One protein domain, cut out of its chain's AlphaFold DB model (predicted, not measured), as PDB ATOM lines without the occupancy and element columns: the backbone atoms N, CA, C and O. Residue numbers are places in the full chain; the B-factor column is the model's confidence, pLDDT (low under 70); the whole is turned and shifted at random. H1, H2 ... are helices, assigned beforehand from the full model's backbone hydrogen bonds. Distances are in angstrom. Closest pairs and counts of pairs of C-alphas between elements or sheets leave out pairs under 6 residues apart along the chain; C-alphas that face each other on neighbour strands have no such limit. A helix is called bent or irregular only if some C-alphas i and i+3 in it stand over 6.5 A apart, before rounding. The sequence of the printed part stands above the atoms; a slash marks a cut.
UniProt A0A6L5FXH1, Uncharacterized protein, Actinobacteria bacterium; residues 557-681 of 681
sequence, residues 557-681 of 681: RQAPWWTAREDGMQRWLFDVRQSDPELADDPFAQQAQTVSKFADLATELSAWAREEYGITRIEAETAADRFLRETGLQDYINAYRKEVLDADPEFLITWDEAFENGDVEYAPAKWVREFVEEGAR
ATOM      1  N   ARG A 557      15.724  -0.241  49.346       76.06
ATOM      2  CA  ARG A 557      15.806  -0.749  47.974       76.06
ATOM      3  C   ARG A 557      16.618   0.187  47.077       76.06
ATOM      4  O   ARG A 557      17.367  -0.290  46.231       76.06
ATOM      5  N   GLN A 558      16.529   1.505  47.299       75.12
ATOM      6  CA  GLN A 558      17.249   2.495  46.496       75.12
ATOM      7  C   GLN A 558      18.709   2.754  46.863       75.12
ATOM      8  O   GLN A 558      19.454   3.289  46.036       75.12
ATOM      9  N   ALA A 559      19.120   2.433  48.088       73.94
ATOM     10  CA  ALA A 559      20.461   2.720  48.584       73.94
ATOM     11  C   ALA A 559      21.592   2.312  47.616       73.94
ATOM     12  O   ALA A 559      22.471   3.149  47.386       73.94
ATOM     13  N   PRO A 560      21.548   1.134  46.961       81.69
ATOM     14  CA  PRO A 560      22.590   0.715  46.026       81.69
ATOM     15  C   PRO A 560      22.783   1.670  44.843       81.69
ATOM     16  O   PRO A 560      23.908   1.971  44.454       81.69
ATOM     17  N   TRP A 561      21.698   2.240  44.311       81.00
ATOM     18  CA  TRP A 561      21.761   3.207  43.210       81.00
ATOM     19  C   TRP A 561      22.487   4.495  43.607       81.00
ATOM     20  O   TRP A 561      23.185   5.123  42.807       81.00
ATOM     21  N   TRP A 562      22.344   4.901  44.869       74.88
ATOM     22  CA  TRP A 562      23.054   6.056  45.410       74.88
ATOM     23  C   TRP A 562      24.528   5.749  45.628       74.88
ATOM     24  O   TRP A 562      25.366   6.577  45.272       74.88
ATOM     25  N   THR A 563      24.823   4.570  46.174       74.81
ATOM     26  CA  THR A 563      26.187   4.071  46.354       74.81
ATOM     27  C   THR A 563      26.911   4.024  45.010       74.81
ATOM     28  O   THR A 563      27.973   4.617  44.889       74.81
ATOM     29  N   ALA A 564      26.276   3.511  43.951       81.50
ATOM     30  CA  ALA A 564      26.851   3.483  42.604       81.50
ATOM     31  C   ALA A 564      27.212   4.868  42.043       81.50
ATOM     32  O   ALA A 564      28.253   5.029  41.404       81.50
ATOM     33  N   ARG A 565      26.387   5.898  42.289       82.38
ATOM     34  CA  ARG A 565      26.736   7.276  41.896       82.38
ATOM     35  C   ARG A 565      27.986   7.753  42.626       82.38
ATOM     36  O   ARG A 565      28.842   8.388  42.010       82.38
ATOM     37  N   GLU A 566      28.040   7.526  43.935       74.25
ATOM     38  CA  GLU A 566      29.170   7.943  44.763       74.25
ATOM     39  C   GLU A 566      30.442   7.197  44.367       74.25
ATOM     40  O   GLU A 566      31.457   7.847  44.135       74.25
ATOM     41  N   ASP A 567      30.379   5.881  44.193       75.31
ATOM     42  CA  ASP A 567      31.511   5.053  43.779       75.31
ATOM     43  C   ASP A 567      32.064   5.515  42.428       75.31
ATOM     44  O   ASP A 567      33.270   5.730  42.299       75.31
ATOM     45  N   GLY A 568      31.188   5.792  41.455       82.69
ATOM     46  CA  GLY A 568      31.588   6.338  40.157       82.69
ATOM     47  C   GLY A 568      32.266   7.709  40.253       82.69
ATOM     48  O   GLY A 568      33.316   7.920  39.647       82.69
ATOM     49  N   MET A 569      31.717   8.630  41.053       84.31
ATOM     50  CA  MET A 569      32.316   9.953  41.293       84.31
ATOM     51  C   MET A 569      33.685   9.841  41.969       84.31
ATOM     52  O   MET A 569      34.645  10.503  41.574       84.31
ATOM     53  N   GLN A 570      33.777   9.020  43.011       77.44
ATOM     54  CA  GLN A 570      35.008   8.850  43.770       77.44
ATOM     55  C   GLN A 570      36.090   8.164  42.936       77.44
ATOM     56  O   GLN A 570      37.252   8.568  42.998       77.44
ATOM     57  N   ARG A 571      35.718   7.167  42.125       79.56
ATOM     58  CA  ARG A 571      36.657   6.499  41.227       79.56
ATOM     59  C   ARG A 571      37.176   7.447  40.156       79.56
ATOM     60  O   ARG A 571      38.385   7.525  39.959       79.56
ATOM     61  N   TRP A 572      36.283   8.221  39.543       88.19
ATOM     62  CA  TRP A 572      36.674   9.254  38.591       88.19
ATOM     63  C   TRP A 572      37.653  10.260  39.213       88.19
ATOM     64  O   TRP A 572      38.707  10.519  38.640       88.19
ATOM     65  N   LEU A 573      37.361  10.777  40.412       82.81
ATOM     66  CA  LEU A 573      38.253  11.711  41.111       82.81
ATOM     67  C   LEU A 573      39.634  11.116  41.375       82.81
ATOM     68  O   LEU A 573      40.632  11.826  41.268       82.81
ATOM     69  N   PHE A 574      39.695   9.839  41.742       78.75
ATOM     70  CA  PHE A 574      40.951   9.137  41.963       78.75
ATOM     71  C   PHE A 574      41.761   9.022  40.667       78.75
ATOM     72  O   PHE A 574      42.926   9.423  40.636       78.75
ATOM     73  N   ASP A 575      41.133   8.546  39.591       81.56
ATOM     74  CA  ASP A 575      41.791   8.354  38.298       81.56
ATOM     75  C   ASP A 575      42.244   9.707  37.707       81.56
ATOM     76  O   ASP A 575      43.383   9.839  37.245       81.56
ATOM     77  N   VAL A 576      41.413  10.754  37.813       82.38
ATOM     78  CA  VAL A 576      41.763  12.116  37.378       82.38
ATOM     79  C   VAL A 576      42.858  12.711  38.245       82.38
ATOM     80  O   VAL A 576      43.820  13.232  37.707       82.38
ATOM     81  N   ARG A 577      42.818  12.573  39.571       84.50
ATOM     82  CA  ARG A 577      43.894  13.096  40.428       84.50
ATOM     83  C   ARG A 577      45.262  12.491  40.105       84.50
ATOM     84  O   ARG A 577      46.270  13.173  40.279       84.50
ATOM     85  N   GLN A 578      45.318  11.240  39.653       82.62
ATOM     86  CA  GLN A 578      46.580  10.627  39.231       82.62
ATOM     87  C   GLN A 578      47.072  11.107  37.864       82.62
ATOM     88  O   GLN A 578      48.281  11.171  37.639       82.62
ATOM     89  N   SER A 579      46.153  11.406  36.949       87.38
ATOM     90  CA  SER A 579      46.460  11.726  35.551       87.38
ATOM     91  C   SER A 579      46.548  13.229  35.270       87.38
ATOM     92  O   SER A 579      47.423  13.649  34.516       87.38
ATOM     93  N   ASP A 580      45.690  14.027  35.903       87.31
ATOM     94  CA  ASP A 580      45.601  15.484  35.816       87.31
ATOM     95  C   ASP A 580      45.151  16.108  37.167       87.31
ATOM     96  O   ASP A 580      43.956  16.297  37.435       87.31
ATOM     97  N   PRO A 581      46.105  16.438  38.060       84.81
ATOM     98  CA  PRO A 581      45.801  17.030  39.363       84.81
ATOM     99  C   PRO A 581      45.128  18.406  39.293       84.81
ATOM    100  O   PRO A 581      44.359  18.737  40.193       84.81
ATOM    101  N   GLU A 582      45.409  19.205  38.255       86.44
ATOM    102  CA  GLU A 582      44.799  20.531  38.094       86.44
ATOM    103  C   GLU A 582      43.309  20.391  37.780       86.44
ATOM    104  O   GLU A 582      42.489  21.092  38.371       86.44
ATOM    105  N   LEU A 583      42.949  19.414  36.945       84.19
ATOM    106  CA  LEU A 583      41.558  19.081  36.647       84.19
ATOM    107  C   LEU A 583      40.804  18.536  37.871       84.19
ATOM    108  O   LEU A 583      39.623  18.826  38.052       84.19
ATOM    109  N   ALA A 584      41.474  17.788  38.753       79.88
ATOM    110  CA  ALA A 584      40.873  17.332  40.013       79.88
ATOM    111  C   ALA A 584      40.587  18.488  40.997       79.88
ATOM    112  O   ALA A 584      39.688  18.389  41.841       79.88
ATOM    113  N   ASP A 585      41.357  19.573  40.907       83.75
ATOM    114  CA  ASP A 585      41.174  20.797  41.690       83.75
ATOM    115  C   ASP A 585      40.323  21.855  40.965       83.75
ATOM    116  O   ASP A 585      40.048  22.914  41.540       83.75
ATOM    117  N   ASP A 586      39.844  21.555  39.753       90.19
ATOM    118  CA  ASP A 586      38.976  22.436  38.982       90.19
ATOM    119  C   ASP A 586      37.674  22.747  39.755       90.19
ATOM    120  O   ASP A 586      37.067  21.850  40.362       90.19
ATOM    121  N   PRO A 587      37.202  24.006  39.747       90.94
ATOM    122  CA  PRO A 587      35.949  24.390  40.387       90.94
ATOM    123  C   PRO A 587      34.730  23.539  39.987       90.94
ATOM    124  O   PRO A 587      33.917  23.226  40.857       90.94
ATOM    125  N   PHE A 588      34.614  23.099  38.729       92.38
ATOM    126  CA  PHE A 588      33.554  22.183  38.293       92.38
ATOM    127  C   PHE A 588      33.697  20.799  38.933       92.38
ATOM    128  O   PHE A 588      32.691  20.215  39.332       92.38
ATOM    129  N   ALA A 589      34.920  20.285  39.106       89.38
ATOM    130  CA  ALA A 589      35.166  19.010  39.785       89.38
ATOM    131  C   ALA A 589      34.820  19.078  41.281       89.38
ATOM    132  O   ALA A 589      34.263  18.134  41.852       89.38
ATOM    133  N   GLN A 590      35.108  20.212  41.926       88.25
ATOM    134  CA  GLN A 590      34.697  20.461  43.310       88.25
ATOM    135  C   GLN A 590      33.175  20.600  43.415       88.25
ATOM    136  O   GLN A 590      32.562  19.987  44.290       88.25
ATOM    137  N   GLN A 591      32.549  21.338  42.496       91.75
ATOM    138  CA  GLN A 591      31.104  21.519  42.495       91.75
ATOM    139  C   GLN A 591      30.361  20.211  42.213       91.75
ATOM    140  O   GLN A 591      29.370  19.925  42.887       91.75
ATOM    141  N   ALA A 592      30.844  19.383  41.282       87.12
ATOM    142  CA  ALA A 592      30.229  18.110  40.909       87.12
ATOM    143  C   ALA A 592      30.059  17.169  42.115       87.12
ATOM    144  O   ALA A 592      29.059  16.454  42.223       87.12
ATOM    145  N   GLN A 593      30.983  17.222  43.077       84.38
ATOM    146  CA  GLN A 593      30.889  16.472  44.334       84.38
ATOM    147  C   GLN A 593      29.751  16.941  45.245       84.38
ATOM    148  O   GLN A 593      29.277  16.166  46.073       84.38
ATOM    149  N   THR A 594      29.311  18.191  45.110       80.44
ATOM    150  CA  THR A 594      28.222  18.764  45.915       80.44
ATOM    151  C   THR A 594      26.850  18.600  45.268       80.44
ATOM    152  O   THR A 594      25.835  18.709  45.956       80.44
ATOM    153  N   VAL A 595      26.820  18.314  43.962       78.38
ATOM    154  CA  VAL A 595      25.583  18.101  43.211       78.38
ATOM    155  C   VAL A 595      24.806  16.930  43.801       78.38
ATOM    156  O   VAL A 595      25.351  15.849  44.041       78.38
ATOM    157  N   SER A 596      23.510  17.158  44.022       74.81
ATOM    158  CA  SER A 596      22.594  16.135  44.511       74.81
ATOM    159  C   SER A 596      22.649  14.893  43.624       74.81
ATOM    160  O   SER A 596      22.581  14.976  42.400       74.81
ATOM    161  N   LYS A 597      22.703  13.714  44.248       71.81
ATOM    162  CA  LYS A 597      22.768  12.409  43.569       71.81
ATOM    163  C   LYS A 597      21.605  12.121  42.605       71.81
ATOM    164  O   LYS A 597      21.730  11.229  41.768       71.81
ATOM    165  N   PHE A 598      20.501  12.864  42.724       67.62
ATOM    166  CA  PHE A 598      19.308  12.764  41.874       67.62
ATOM    167  C   PHE A 598      19.216  13.848  40.798       67.62
ATOM    168  O   PHE A 598      18.342  13.783  39.933       67.62
ATOM    169  N   ALA A 599      20.073  14.862  40.871       74.75
ATOM    170  CA  ALA A 599      20.040  15.965  39.936       74.75
ATOM    171  C   ALA A 599      20.831  15.627  38.670       74.75
ATOM    172  O   ALA A 599      21.767  14.820  38.687       74.75
ATOM    173  N   ASP A 600      20.423  16.251  37.570       82.81
ATOM    174  CA  ASP A 600      21.164  16.182  36.321       82.81
ATOM    175  C   ASP A 600      22.456  16.991  36.467       82.81
ATOM    176  O   ASP A 600      22.429  18.193  36.748       82.81
ATOM    177  N   LEU A 601      23.594  16.313  36.324       85.81
ATOM    178  CA  LEU A 601      24.899  16.890  36.629       85.81
ATOM    179  C   LEU A 601      25.213  18.072  35.706       85.81
ATOM    180  O   LEU A 601      25.699  19.098  36.175       85.81
ATOM    181  N   ALA A 602      24.881  17.955  34.418       89.38
ATOM    182  CA  ALA A 602      25.071  19.026  33.447       89.38
ATOM    183  C   ALA A 602      24.238  20.260  33.811       89.38
ATOM    184  O   ALA A 602      24.761  21.376  33.847       89.38
ATOM    185  N   THR A 603      22.965  20.066  34.152       89.19
ATOM    186  CA  THR A 603      22.047  21.144  34.532       89.19
ATOM    187  C   THR A 603      22.511  21.875  35.791       89.19
ATOM    188  O   THR A 603      22.551  23.106  35.800       89.19
ATOM    189  N   GLU A 604      22.901  21.147  36.838       91.12
ATOM    190  CA  GLU A 604      23.336  21.744  38.108       91.12
ATOM    191  C   GLU A 604      24.675  22.468  37.983       91.12
ATOM    192  O   GLU A 604      24.828  23.584  38.480       91.12
ATOM    193  N   LEU A 605      25.637  21.884  37.262       94.31
ATOM    194  CA  LEU A 605      26.908  22.551  36.980       94.31
ATOM    195  C   LEU A 605      26.700  23.814  36.141       94.31
ATOM    196  O   LEU A 605      27.338  24.831  36.399       94.31
ATOM    197  N   SER A 606      25.769  23.788  35.186       94.56
ATOM    198  CA  SER A 606      25.410  24.970  34.395       94.56
ATOM    199  C   SER A 606      24.751  26.052  35.253       94.56
ATOM    200  O   SER A 606      25.059  27.235  35.113       94.56
ATOM    201  N   ALA A 607      23.843  25.675  36.157       93.00
ATOM    202  CA  ALA A 607      23.184  26.614  37.060       93.00
ATOM    203  C   ALA A 607      24.188  27.272  38.015       93.00
ATOM    204  O   ALA A 607      24.212  28.499  38.130       93.00
ATOM    205  N   TRP A 608      25.062  26.465  38.617       95.56
ATOM    206  CA  TRP A 608      26.140  26.939  39.476       95.56
ATOM    207  C   TRP A 608      27.115  27.852  38.726       95.56
ATOM    208  O   TRP A 608      27.367  28.965  39.175       95.56
ATOM    209  N   ALA A 609      27.612  27.444  37.553       95.00
ATOM    210  CA  ALA A 609      28.567  28.240  36.779       95.00
ATOM    211  C   ALA A 609      27.981  29.599  36.374       95.00
ATOM    212  O   ALA A 609      28.675  30.615  36.359       95.00
ATOM    213  N   ARG A 610      26.680  29.641  36.076       95.75
ATOM    214  CA  ARG A 610      25.970  30.887  35.791       95.75
ATOM    215  C   ARG A 610      25.961  31.832  36.995       95.75
ATOM    216  O   ARG A 610      26.144  33.033  36.812       95.75
ATOM    217  N   GLU A 611      25.705  31.306  38.188       93.25
ATOM    218  CA  GLU A 611      25.660  32.086  39.426       93.25
ATOM    219  C   GLU A 611      27.059  32.545  39.854       93.25
ATOM    220  O   GLU A 611      27.267  33.736  40.078       93.25
ATOM    221  N   GLU A 612      28.022  31.625  39.884       95.19
ATOM    222  CA  GLU A 612      29.385  31.863  40.362       95.19
ATOM    223  C   GLU A 612      30.166  32.806  39.439       95.19
ATOM    224  O   GLU A 612      30.831  33.737  39.898       95.19
ATOM    225  N   TYR A 613      30.066  32.608  38.120       93.44
ATOM    226  CA  TYR A 613      30.830  33.390  37.144       93.44
ATOM    227  C   TYR A 613      30.053  34.572  36.555       93.44
ATOM    228  O   TYR A 613      30.620  35.362  35.801       93.44
ATOM    229  N   GLY A 614      28.758  34.712  36.864       94.12
ATOM    230  CA  GLY A 614      27.914  35.787  36.335       94.12
ATOM    231  C   GLY A 614      27.755  35.769  34.806       94.12
ATOM    232  O   GLY A 614      27.517  36.815  34.199       94.12
ATOM    233  N   ILE A 615      27.918  34.601  34.180       95.06
ATOM    234  CA  ILE A 615      27.886  34.402  32.721       95.06
ATOM    235  C   ILE A 615      26.465  34.155  32.197       95.06
ATOM    236  O   ILE A 615      25.508  33.976  32.956       95.06
ATOM    237  N   THR A 616      26.285  34.164  30.874       96.25
ATOM    238  CA  THR A 616      24.984  33.844  30.273       96.25
ATOM    239  C   THR A 616      24.650  32.358  30.417       96.25
ATOM    240  O   THR A 616      25.520  31.509  30.595       96.25
ATOM    241  N   ARG A 617      23.360  32.021  30.289       93.50
ATOM    242  CA  ARG A 617      22.889  30.629  30.329       93.50
ATOM    243  C   ARG A 617      23.612  29.737  29.309       93.50
ATOM    244  O   ARG A 617      24.040  28.654  29.672       93.50
ATOM    245  N   ILE A 618      23.767  30.210  28.071       94.81
ATOM    246  CA  ILE A 618      24.397  29.442  26.984       94.81
ATOM    247  C   ILE A 618      25.885  29.213  27.273       94.81
ATOM    248  O   ILE A 618      26.403  28.127  27.023       94.81
ATOM    249  N   GLU A 619      26.577  30.218  27.811       94.50
ATOM    250  CA  GLU A 619      27.989  30.092  28.189       94.50
ATOM    251  C   GLU A 619      28.175  29.095  29.334       94.50
ATOM    252  O   GLU A 619      29.082  28.268  29.270       94.50
ATOM    253  N   ALA A 620      27.294  29.129  30.337       94.44
ATOM    254  CA  ALA A 620      27.334  28.196  31.455       94.44
ATOM    255  C   ALA A 620      27.043  26.752  31.020       94.44
ATOM    256  O   ALA A 620      27.804  25.854  31.368       94.44
ATOM    257  N   GLU A 621      26.004  26.555  30.198       94.31
ATOM    258  CA  GLU A 621      25.683  25.260  29.581       94.31
ATOM    259  C   GLU A 621      26.877  24.738  28.775       94.31
ATOM    260  O   GLU A 621      27.308  23.610  28.969       94.31
ATOM    261  N   THR A 622      27.497  25.588  27.950       96.06
ATOM    262  CA  THR A 622      28.672  25.215  27.147       96.06
ATOM    263  C   THR A 622      29.879  24.829  28.007       96.06
ATOM    264  O   THR A 622      30.627  23.924  27.633       96.06
ATOM    265  N   ALA A 623      30.103  25.525  29.126       93.50
ATOM    266  CA  ALA A 623      31.216  25.259  30.033       93.50
ATOM    267  C   ALA A 623      31.035  23.931  30.781       93.50
ATOM    268  O   ALA A 623      31.948  23.106  30.767       93.50
ATOM    269  N   ALA A 624      29.851  23.693  31.353       94.31
ATOM    270  CA  ALA A 624      29.524  22.441  32.032       94.31
ATOM    271  C   ALA A 624      29.609  21.242  31.075       94.31
ATOM    272  O   ALA A 624      30.258  20.243  31.377       94.31
ATOM    273  N   ASP A 625      29.032  21.375  29.882       94.06
ATOM    274  CA  ASP A 625      29.091  20.358  28.834       94.06
ATOM    275  C   ASP A 625      30.523  20.031  28.408       94.06
ATOM    276  O   ASP A 625      30.869  18.875  28.165       94.06
ATOM    277  N   ARG A 626      31.360  21.063  28.257       93.12
ATOM    278  CA  ARG A 626      32.769  20.881  27.910       93.12
ATOM    279  C   ARG A 626      33.486  20.109  29.009       93.12
ATOM    280  O   ARG A 626      34.111  19.102  28.695       93.12
ATOM    281  N   PHE A 627      33.334  20.538  30.259       94.25
ATOM    282  CA  PHE A 627      33.925  19.869  31.414       94.25
ATOM    283  C   PHE A 627      33.523  18.390  31.472       94.25
ATOM    284  O   PHE A 627      34.386  17.520  31.553       94.25
ATOM    285  N   LEU A 628      32.231  18.074  31.354       93.19
ATOM    286  CA  LEU A 628      31.752  16.690  31.417       93.19
ATOM    287  C   LEU A 628      32.291  15.822  30.272       93.19
ATOM    288  O   LEU A 628      32.653  14.670  30.507       93.19
ATOM    289  N   ARG A 629      32.392  16.371  29.055       89.81
ATOM    290  CA  ARG A 629      32.953  15.655  27.897       89.81
ATOM    291  C   ARG A 629      34.459  15.436  27.999       89.81
ATOM    292  O   ARG A 629      34.933  14.370  27.631       89.81
ATOM    293  N   GLU A 630      35.209  16.435  28.455       88.00
ATOM    294  CA  GLU A 630      36.672  16.347  28.565       88.00
ATOM    295  C   GLU A 630      37.099  15.420  29.706       88.00
ATOM    296  O   GLU A 630      38.086  14.699  29.584       88.00
ATOM    297  N   THR A 631      36.331  15.399  30.794       89.38
ATOM    298  CA  THR A 631      36.633  14.588  31.977       89.38
ATOM    299  C   THR A 631      36.114  13.156  31.900       89.38
ATOM    300  O   THR A 631      36.603  12.299  32.635       89.38
ATOM    301  N   GLY A 632      35.083  12.896  31.091       89.88
ATOM    302  CA  GLY A 632      34.366  11.619  31.077       89.88
ATOM    303  C   GLY A 632      33.604  11.314  32.373       89.88
ATOM    304  O   GLY A 632      33.116  10.200  32.542       89.88
ATOM    305  N   LEU A 633      33.479  12.269  33.305       90.50
ATOM    306  CA  LEU A 633      32.861  12.059  34.622       90.50
ATOM    307  C   LEU A 633      31.451  11.465  34.521       90.50
ATOM    308  O   LEU A 633      31.086  10.557  35.273       90.50
ATOM    309  N   GLN A 634      30.656  11.968  33.576       88.06
ATOM    310  CA  GLN A 634      29.298  11.481  33.369       88.06
ATOM    311  C   GLN A 634      29.290   9.999  32.969       88.06
ATOM    312  O   GLN A 634      28.469   9.242  33.483       88.06
ATOM    313  N   ASP A 635      30.227   9.576  32.119       87.19
ATOM    314  CA  ASP A 635      30.339   8.191  31.656       87.19
ATOM    315  C   ASP A 635      30.751   7.251  32.792       87.19
ATOM    316  O   ASP A 635      30.175   6.171  32.927       87.19
ATOM    317  N   TYR A 636      31.674   7.687  33.661       87.12
ATOM    318  CA  TYR A 636      32.035   6.940  34.869       87.12
ATOM    319  C   TYR A 636      30.807   6.697  35.746       87.12
ATOM    320  O   TYR A 636      30.471   5.552  36.024       87.12
ATOM    321  N   ILE A 637      30.091   7.753  36.139       86.94
ATOM    322  CA  ILE A 637      28.890   7.629  36.984       86.94
ATOM    323  C   ILE A 637      27.837   6.730  36.322       86.94
ATOM    324  O   ILE A 637      27.195   5.915  36.989       86.94
ATOM    325  N   ASN A 638      27.651   6.885  35.013       86.81
ATOM    326  CA  ASN A 638      26.676   6.122  34.248       86.81
ATOM    327  C   ASN A 638      27.013   4.625  34.202       86.81
ATOM    328  O   ASN A 638      26.098   3.811  34.307       86.81
ATOM    329  N   ALA A 639      28.290   4.243  34.111       86.25
ATOM    330  CA  ALA A 639      28.698   2.838  34.112       86.25
ATOM    331  C   ALA A 639      28.269   2.111  35.401       86.25
ATOM    332  O   ALA A 639      27.583   1.093  35.333       86.25
ATOM    333  N   TYR A 640      28.570   2.681  36.571       83.06
ATOM    334  CA  TYR A 640      28.194   2.093  37.865       83.06
ATOM    335  C   TYR A 640      26.680   2.053  38.078       83.06
ATOM    336  O   TYR A 640      26.131   1.085  38.602       83.06
ATOM    337  N   ARG A 641      25.972   3.104  37.651       86.25
ATOM    338  CA  ARG A 641      24.505   3.128  37.678       86.25
ATOM    339  C   ARG A 641      23.920   1.999  36.836       86.25
ATOM    340  O   ARG A 641      23.027   1.296  37.299       86.25
ATOM    341  N   LYS A 642      24.443   1.791  35.626       86.62
ATOM    342  CA  LYS A 642      23.995   0.703  34.755       86.62
ATOM    343  C   LYS A 642      24.144  -0.661  35.431       86.62
ATOM    344  O   LYS A 642      23.191  -1.429  35.421       86.62
ATOM    345  N   GLU A 643      25.271  -0.914  36.095       85.38
ATOM    346  CA  GLU A 643      25.480  -2.167  36.834       85.38
ATOM    347  C   GLU A 643      24.418  -2.415  37.914       85.38
ATOM    348  O   GLU A 643      23.993  -3.554  38.094       85.38
ATOM    349  N   VAL A 644      23.956  -1.368  38.604       84.50
ATOM    350  CA  VAL A 644      22.879  -1.482  39.602       84.50
ATOM    351  C   VAL A 644      21.522  -1.777  38.963       84.50
ATOM    352  O   VAL A 644      20.771  -2.586  39.499       84.50
ATOM    353  N   LEU A 645      21.188  -1.154  37.831       85.50
ATOM    354  CA  LEU A 645      19.914  -1.431  37.145       85.50
ATOM    355  C   LEU A 645      19.867  -2.831  36.552       85.50
ATOM    356  O   LEU A 645      18.816  -3.464  36.571       85.50
ATOM    357  N   ASP A 646      21.001  -3.314  36.047       85.75
ATOM    358  CA  ASP A 646      21.118  -4.686  35.563       85.75
ATOM    359  C   ASP A 646      20.887  -5.697  36.708       85.75
ATOM    360  O   ASP A 646      20.407  -6.805  36.465       85.75
ATOM    361  N   ALA A 647      21.208  -5.310  37.949       87.00
ATOM    362  CA  ALA A 647      21.044  -6.111  39.161       87.00
ATOM    363  C   ALA A 647      19.638  -6.041  39.798       87.00
ATOM    364  O   ALA A 647      19.159  -7.056  40.301       87.00
ATOM    365  N   ASP A 648      18.957  -4.888  39.758       86.94
ATOM    366  CA  ASP A 648      17.551  -4.730  40.185       86.94
ATOM    367  C   ASP A 648      16.705  -4.092  39.062       86.94
ATOM    368  O   ASP A 648      16.454  -2.882  39.072       86.94
ATOM    369  N   PRO A 649      16.224  -4.884  38.082       82.31
ATOM    370  CA  PRO A 649      15.467  -4.363  36.938       82.31
ATOM    371  C   PRO A 649      14.126  -3.714  37.316       82.31
ATOM    372  O   PRO A 649      13.583  -2.900  36.569       82.31
ATOM    373  N   GLU A 650      13.572  -4.070  38.475       82.06
ATOM    374  CA  GLU A 650      12.315  -3.526  39.000       82.06
ATOM    375  C   GLU A 650      12.503  -2.198  39.754       82.06
ATOM    376  O   GLU A 650      11.528  -1.579  40.192       82.06
ATOM    377  N   PHE A 651      13.743  -1.725  39.898       80.69
ATOM    378  CA  PHE A 651      14.082  -0.507  40.627       80.69
ATOM    379  C   PHE A 651      13.262   0.718  40.181       80.69
ATOM    380  O   PHE A 651      12.772   1.478  41.015       80.69
ATOM    381  N   LEU A 652      13.069   0.919  38.870       78.50
ATOM    382  CA  LEU A 652      12.262   2.044  38.373       78.50
ATOM    383  C   LEU A 652      10.766   1.876  38.627       78.50
ATOM    384  O   LEU A 652      10.094   2.852  38.949       78.50
ATOM    385  N   ILE A 653      10.254   0.656  38.469       81.69
ATOM    386  CA  ILE A 653       8.832   0.352  38.673       81.69
ATOM    387  C   ILE A 653       8.472   0.644  40.127       81.69
ATOM    388  O   ILE A 653       7.507   1.345  40.410       81.69
ATOM    389  N   THR A 654       9.319   0.194  41.046       79.19
ATOM    390  CA  THR A 654       9.121   0.419  42.480       79.19
ATOM    391  C   THR A 654       9.289   1.881  42.891       79.19
ATOM    392  O   THR A 654       8.646   2.310  43.847       79.19
ATOM    393  N   TRP A 655      10.061   2.679  42.139       80.12
ATOM    394  CA  TRP A 655      10.085   4.139  42.310       80.12
ATOM    395  C   TRP A 655       8.751   4.768  41.969       80.12
ATOM    396  O   TRP A 655       8.233   5.583  42.731       80.12
ATOM    397  N   ASP A 656       8.197   4.390  40.824       81.75
ATOM    398  CA  ASP A 656       6.922   4.919  40.371       81.75
ATOM    399  C   ASP A 656       5.807   4.547  41.346       81.75
ATOM    400  O   ASP A 656       5.059   5.425  41.768       81.75
ATOM    401  N   GLU A 657       5.777   3.299  41.809       81.06
ATOM    402  CA  GLU A 657       4.829   2.847  42.827       81.06
ATOM    403  C   GLU A 657       4.976   3.621  44.146       81.06
ATOM    404  O   GLU A 657       3.981   4.086  44.701       81.06
ATOM    405  N   ALA A 658       6.203   3.821  44.639       74.69
ATOM    406  CA  ALA A 658       6.449   4.587  45.863       74.69
ATOM    407  C   ALA A 658       6.032   6.064  45.719       74.69
ATOM    408  O   ALA A 658       5.519   6.670  46.663       74.69
ATOM    409  N   PHE A 659       6.223   6.658  44.539       78.62
ATOM    410  CA  PHE A 659       5.770   8.019  44.256       78.62
ATOM    411  C   PHE A 659       4.239   8.104  44.176       78.62
ATOM    412  O   PHE A 659       3.639   8.999  44.774       78.62
ATOM    413  N   GLU A 660       3.592   7.162  43.489       82.62
ATOM    414  CA  GLU A 660       2.132   7.098  43.358       82.62
ATOM    415  C   GLU A 660       1.431   6.860  44.702       82.62
ATOM    416  O   GLU A 660       0.388   7.465  44.972       82.62
ATOM    417  N   ASN A 661       2.028   6.046  45.573       75.50
ATOM    418  CA  ASN A 661       1.530   5.782  46.924       75.50
ATOM    419  C   ASN A 661       1.766   6.950  47.899       75.50
ATOM    420  O   ASN A 661       1.190   6.973  48.988       75.50
ATOM    421  N   GLY A 662       2.566   7.947  47.506       69.88
ATOM    422  CA  GLY A 662       2.919   9.092  48.344       69.88
ATOM    423  C   GLY A 662       4.004   8.800  49.382       69.88
ATOM    424  O   GLY A 662       4.214   9.623  50.276       69.88
ATOM    425  N   ASP A 663       4.701   7.669  49.253       58.38
ATOM    426  CA  ASP A 663       5.834   7.283  50.099       58.38
ATOM    427  C   ASP A 663       7.071   8.145  49.789       58.38
ATOM    428  O   ASP A 663       7.900   8.400  50.666       58.38
ATOM    429  N   VAL A 664       7.167   8.675  48.561       60.47
ATOM    430  CA  VAL A 664       8.160   9.685  48.164       60.47
ATOM    431  C   VAL A 664       7.576  10.853  47.387       60.47
ATOM    432  O   VAL A 664       6.571  10.748  46.697       60.47
ATOM    433  N   GLU A 665       8.228  12.012  47.501       54.31
ATOM    434  CA  GLU A 665       7.752  13.272  46.915       54.31
ATOM    435  C   GLU A 665       8.157  13.496  45.458       54.31
ATOM    436  O   GLU A 665       7.719  14.471  44.846       54.31
ATOM    437  N   TYR A 666       9.039  12.658  44.921       67.44
ATOM    438  CA  TYR A 666       9.636  12.861  43.610       67.44
ATOM    439  C   TYR A 666       9.572  11.579  42.786       67.44
ATOM    440  O   TYR A 666      10.059  10.526  43.198       67.44
ATOM    441  N   ALA A 667       8.992  11.697  41.596       77.56
ATOM    442  CA  ALA A 667       9.088  10.680  40.563       77.56
ATOM    443  C   ALA A 667      10.545  10.558  40.073       77.56
ATOM    444  O   ALA A 667      11.316  11.521  40.209       77.56
ATOM    445  N   PRO A 668      10.927   9.433  39.441       76.50
ATOM    446  CA  PRO A 668      12.163   9.359  38.673       76.50
ATOM    447  C   PRO A 668      12.260  10.550  37.721       76.50
ATOM    448  O   PRO A 668      11.350  10.804  36.923       76.50
ATOM    449  N   ALA A 669      13.365  11.292  37.803       76.00
ATOM    450  CA  ALA A 669      13.591  12.413  36.905       76.00
ATOM    451  C   ALA A 669      13.610  11.931  35.446       76.00
ATOM    452  O   ALA A 669      13.997  10.800  35.153       76.00
ATOM    453  N   LYS A 670      13.215  12.805  34.515       80.25
ATOM    454  CA  LYS A 670      13.118  12.471  33.084       80.25
ATOM    455  C   LYS A 670      14.408  11.851  32.539       80.25
ATOM    456  O   LYS A 670      14.338  10.824  31.880       80.25
ATOM    457  N   TRP A 671      15.559  12.417  32.899       75.94
ATOM    458  CA  TRP A 671      16.870  11.910  32.490       75.94
ATOM    459  C   TRP A 671      17.159  10.501  33.035       75.94
ATOM    460  O   TRP A 671      17.817   9.716  32.369       75.94
ATOM    461  N   VAL A 672      16.641  10.145  34.220       76.88
ATOM    462  CA  VAL A 672      16.771   8.790  34.782       76.88
ATOM    463  C   VAL A 672      15.975   7.807  33.933       76.88
ATOM    464  O   VAL A 672      16.468   6.733  33.615       76.88
ATOM    465  N   ARG A 673      14.753   8.177  33.532       79.88
ATOM    466  CA  ARG A 673      13.924   7.339  32.654       79.88
ATOM    467  C   ARG A 673      14.566   7.163  31.287       79.88
ATOM    468  O   ARG A 673      14.669   6.040  30.820       79.88
ATOM    469  N   GLU A 674      15.044   8.255  30.696       80.38
ATOM    470  CA  GLU A 674      15.771   8.233  29.423       80.38
ATOM    471  C   GLU A 674      17.012   7.340  29.518       80.38
ATOM    472  O   GLU A 674      17.214   6.495  28.656       80.38
ATOM    473  N   PHE A 675      17.770   7.432  30.612       76.38
ATOM    474  CA  PHE A 675      18.922   6.570  30.866       76.38
ATOM    475  C   PHE A 675      18.557   5.078  30.913       76.38
ATOM    476  O   PHE A 675      19.266   4.248  30.347       76.38
ATOM    477  N   VAL A 676      17.438   4.718  31.551       71.06
ATOM    478  CA  VAL A 676      16.982   3.320  31.592       71.06
ATOM    479  C   VAL A 676      16.427   2.860  30.243       71.06
ATOM    480  O   VAL A 676      16.717   1.747  29.812       71.06
ATOM    481  N   GLU A 677      15.680   3.711  29.541       69.94
ATOM    482  CA  GLU A 677      15.164   3.418  28.200       69.94
ATOM    483  C   GLU A 677      16.284   3.272  27.157       69.94
ATOM    484  O   GLU A 677      16.156   2.465  26.237       69.94
ATOM    485  N   GLU A 678      17.377   4.025  27.292       66.75
ATOM    486  CA  GLU A 678      18.583   3.907  26.465       66.75
ATOM    487  C   GLU A 678      19.426   2.686  26.837       66.75
ATOM    488  O   GLU A 678      19.986   2.055  25.948       66.75
ATOM    489  N   GLY A 679      19.492   2.318  28.119       56.97
ATOM    490  CA  GLY A 679      20.163   1.100  28.576       56.97
ATOM    491  C   GLY A 679      19.441  -0.197  28.189       56.97
ATOM    492  O   GLY A 679      20.095  -1.232  28.066       56.97
ATOM    493  N   ALA A 680      18.119  -0.134  27.987       48.19
ATOM    494  CA  ALA A 680      17.263  -1.249  27.571       48.19
ATOM    495  C   ALA A 680      17.164  -1.442  26.039       48.19
ATOM    496  O   ALA A 680      16.572  -2.428  25.589       48.19
ATOM    497  N   ARG A 681      17.704  -0.508  25.244       42.06
ATOM    498  CA  ARG A 681      17.866  -0.614  23.781       42.06
ATOM    499  C   ARG A 681      19.259  -1.114  23.429       42.06
ATOM    500  O   ARG A 681      19.354  -1.800  22.384       42.06
TER     501      ARG A 681
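What this domain is: This is residues 557 to 681 of the 681 residues of an uncharacterized protein of Actinobacteria bacterium (UniProt A0A6L5FXH1). The long helix H1 with H6 packed along it makes a two-helix spine, and two groups of helices hang from it with a gap between them: H3, H4 and H5 towards one end, H7 and H8 towards the other. In the first group H4 and H5 cross closely and H3 packs on H4; H7 and H8 are more loosely placed. The printed part has 125 residues, with eight named helices, H1 to H8 in chain order, and no named strand; the class is all helix. It is compact, with a radius of gyration of the C-alphas of 15.6 A, and spans 43 by 32 by 26 A.

Where its parts are: H1, residues 557 to 579, begins at C-alpha 557 at (15.806, -0.749, 47.974) and is 35.4 A long. It is irregular: C-alphas 557 and 560 are 7.2 A apart. H2, residues 581 to 584, is 5.0 A long, and H3, residues 587 to 594, is 11.0 A. H4, residues 601 to 613, is 17.5 A long; H5, residues 617 to 631, is 21.2 A, beginning at (22.889, 30.629, 30.329). H6, residues 633 to 647, is 22.1 A long, H7, residues 651 to 660, is 14.4 A, and H8, residues 670 to 679, is 14.1 A, ending at (20.163, 1.100, 28.576).

How they stand to each other: H1 and H6 touch, the C-alphas of Gly 568 and Ile 637 being closest at 4.4 A. They run opposite ways at a shallow tilt of 34 degrees, only just short of steep. H1 touches H2 with residues 573 to 577 alone, closest at the C-alphas of Arg 577 and Ala 584, 5.2 A. H4 and H5 touch at a steep tilt of 56 degrees, opposite ways, closest at the C-alphas of Ser 606 and Ala 620, 4.8 A. H3 touches H4, closest at the C-alphas of Phe 588 and Leu 605, 6.8 A. H7 touches no helix but is near H1, with the C-alphas of Gln 558 and Phe 651 closest at 7.3 A. H8 touches no helix but is near H6, with the C-alphas of Lys 642 and Gly 679 closest at 7.3 A. H4 and H8 are apart. Every O i to N i+4 pair is within hydrogen-bond range in H4, H5, H6, H7 and H8; H1 has 17 of 19 and H3 2 of 4, and H2 is too short for such a pair.

The domain as a whole: The C-alphas of Ser 579 and Asn 661 are the two farthest apart, 46.7 A. The printed part has no cut and ends at Arg 681, the chain's last residue. No link is long; H3 to H4 and H7 to H8 are short, the others tight. The mean pLDDT of the printed part is 82.9; residue 598, residues 662 to 666 and residues 677 to 681 are under 70.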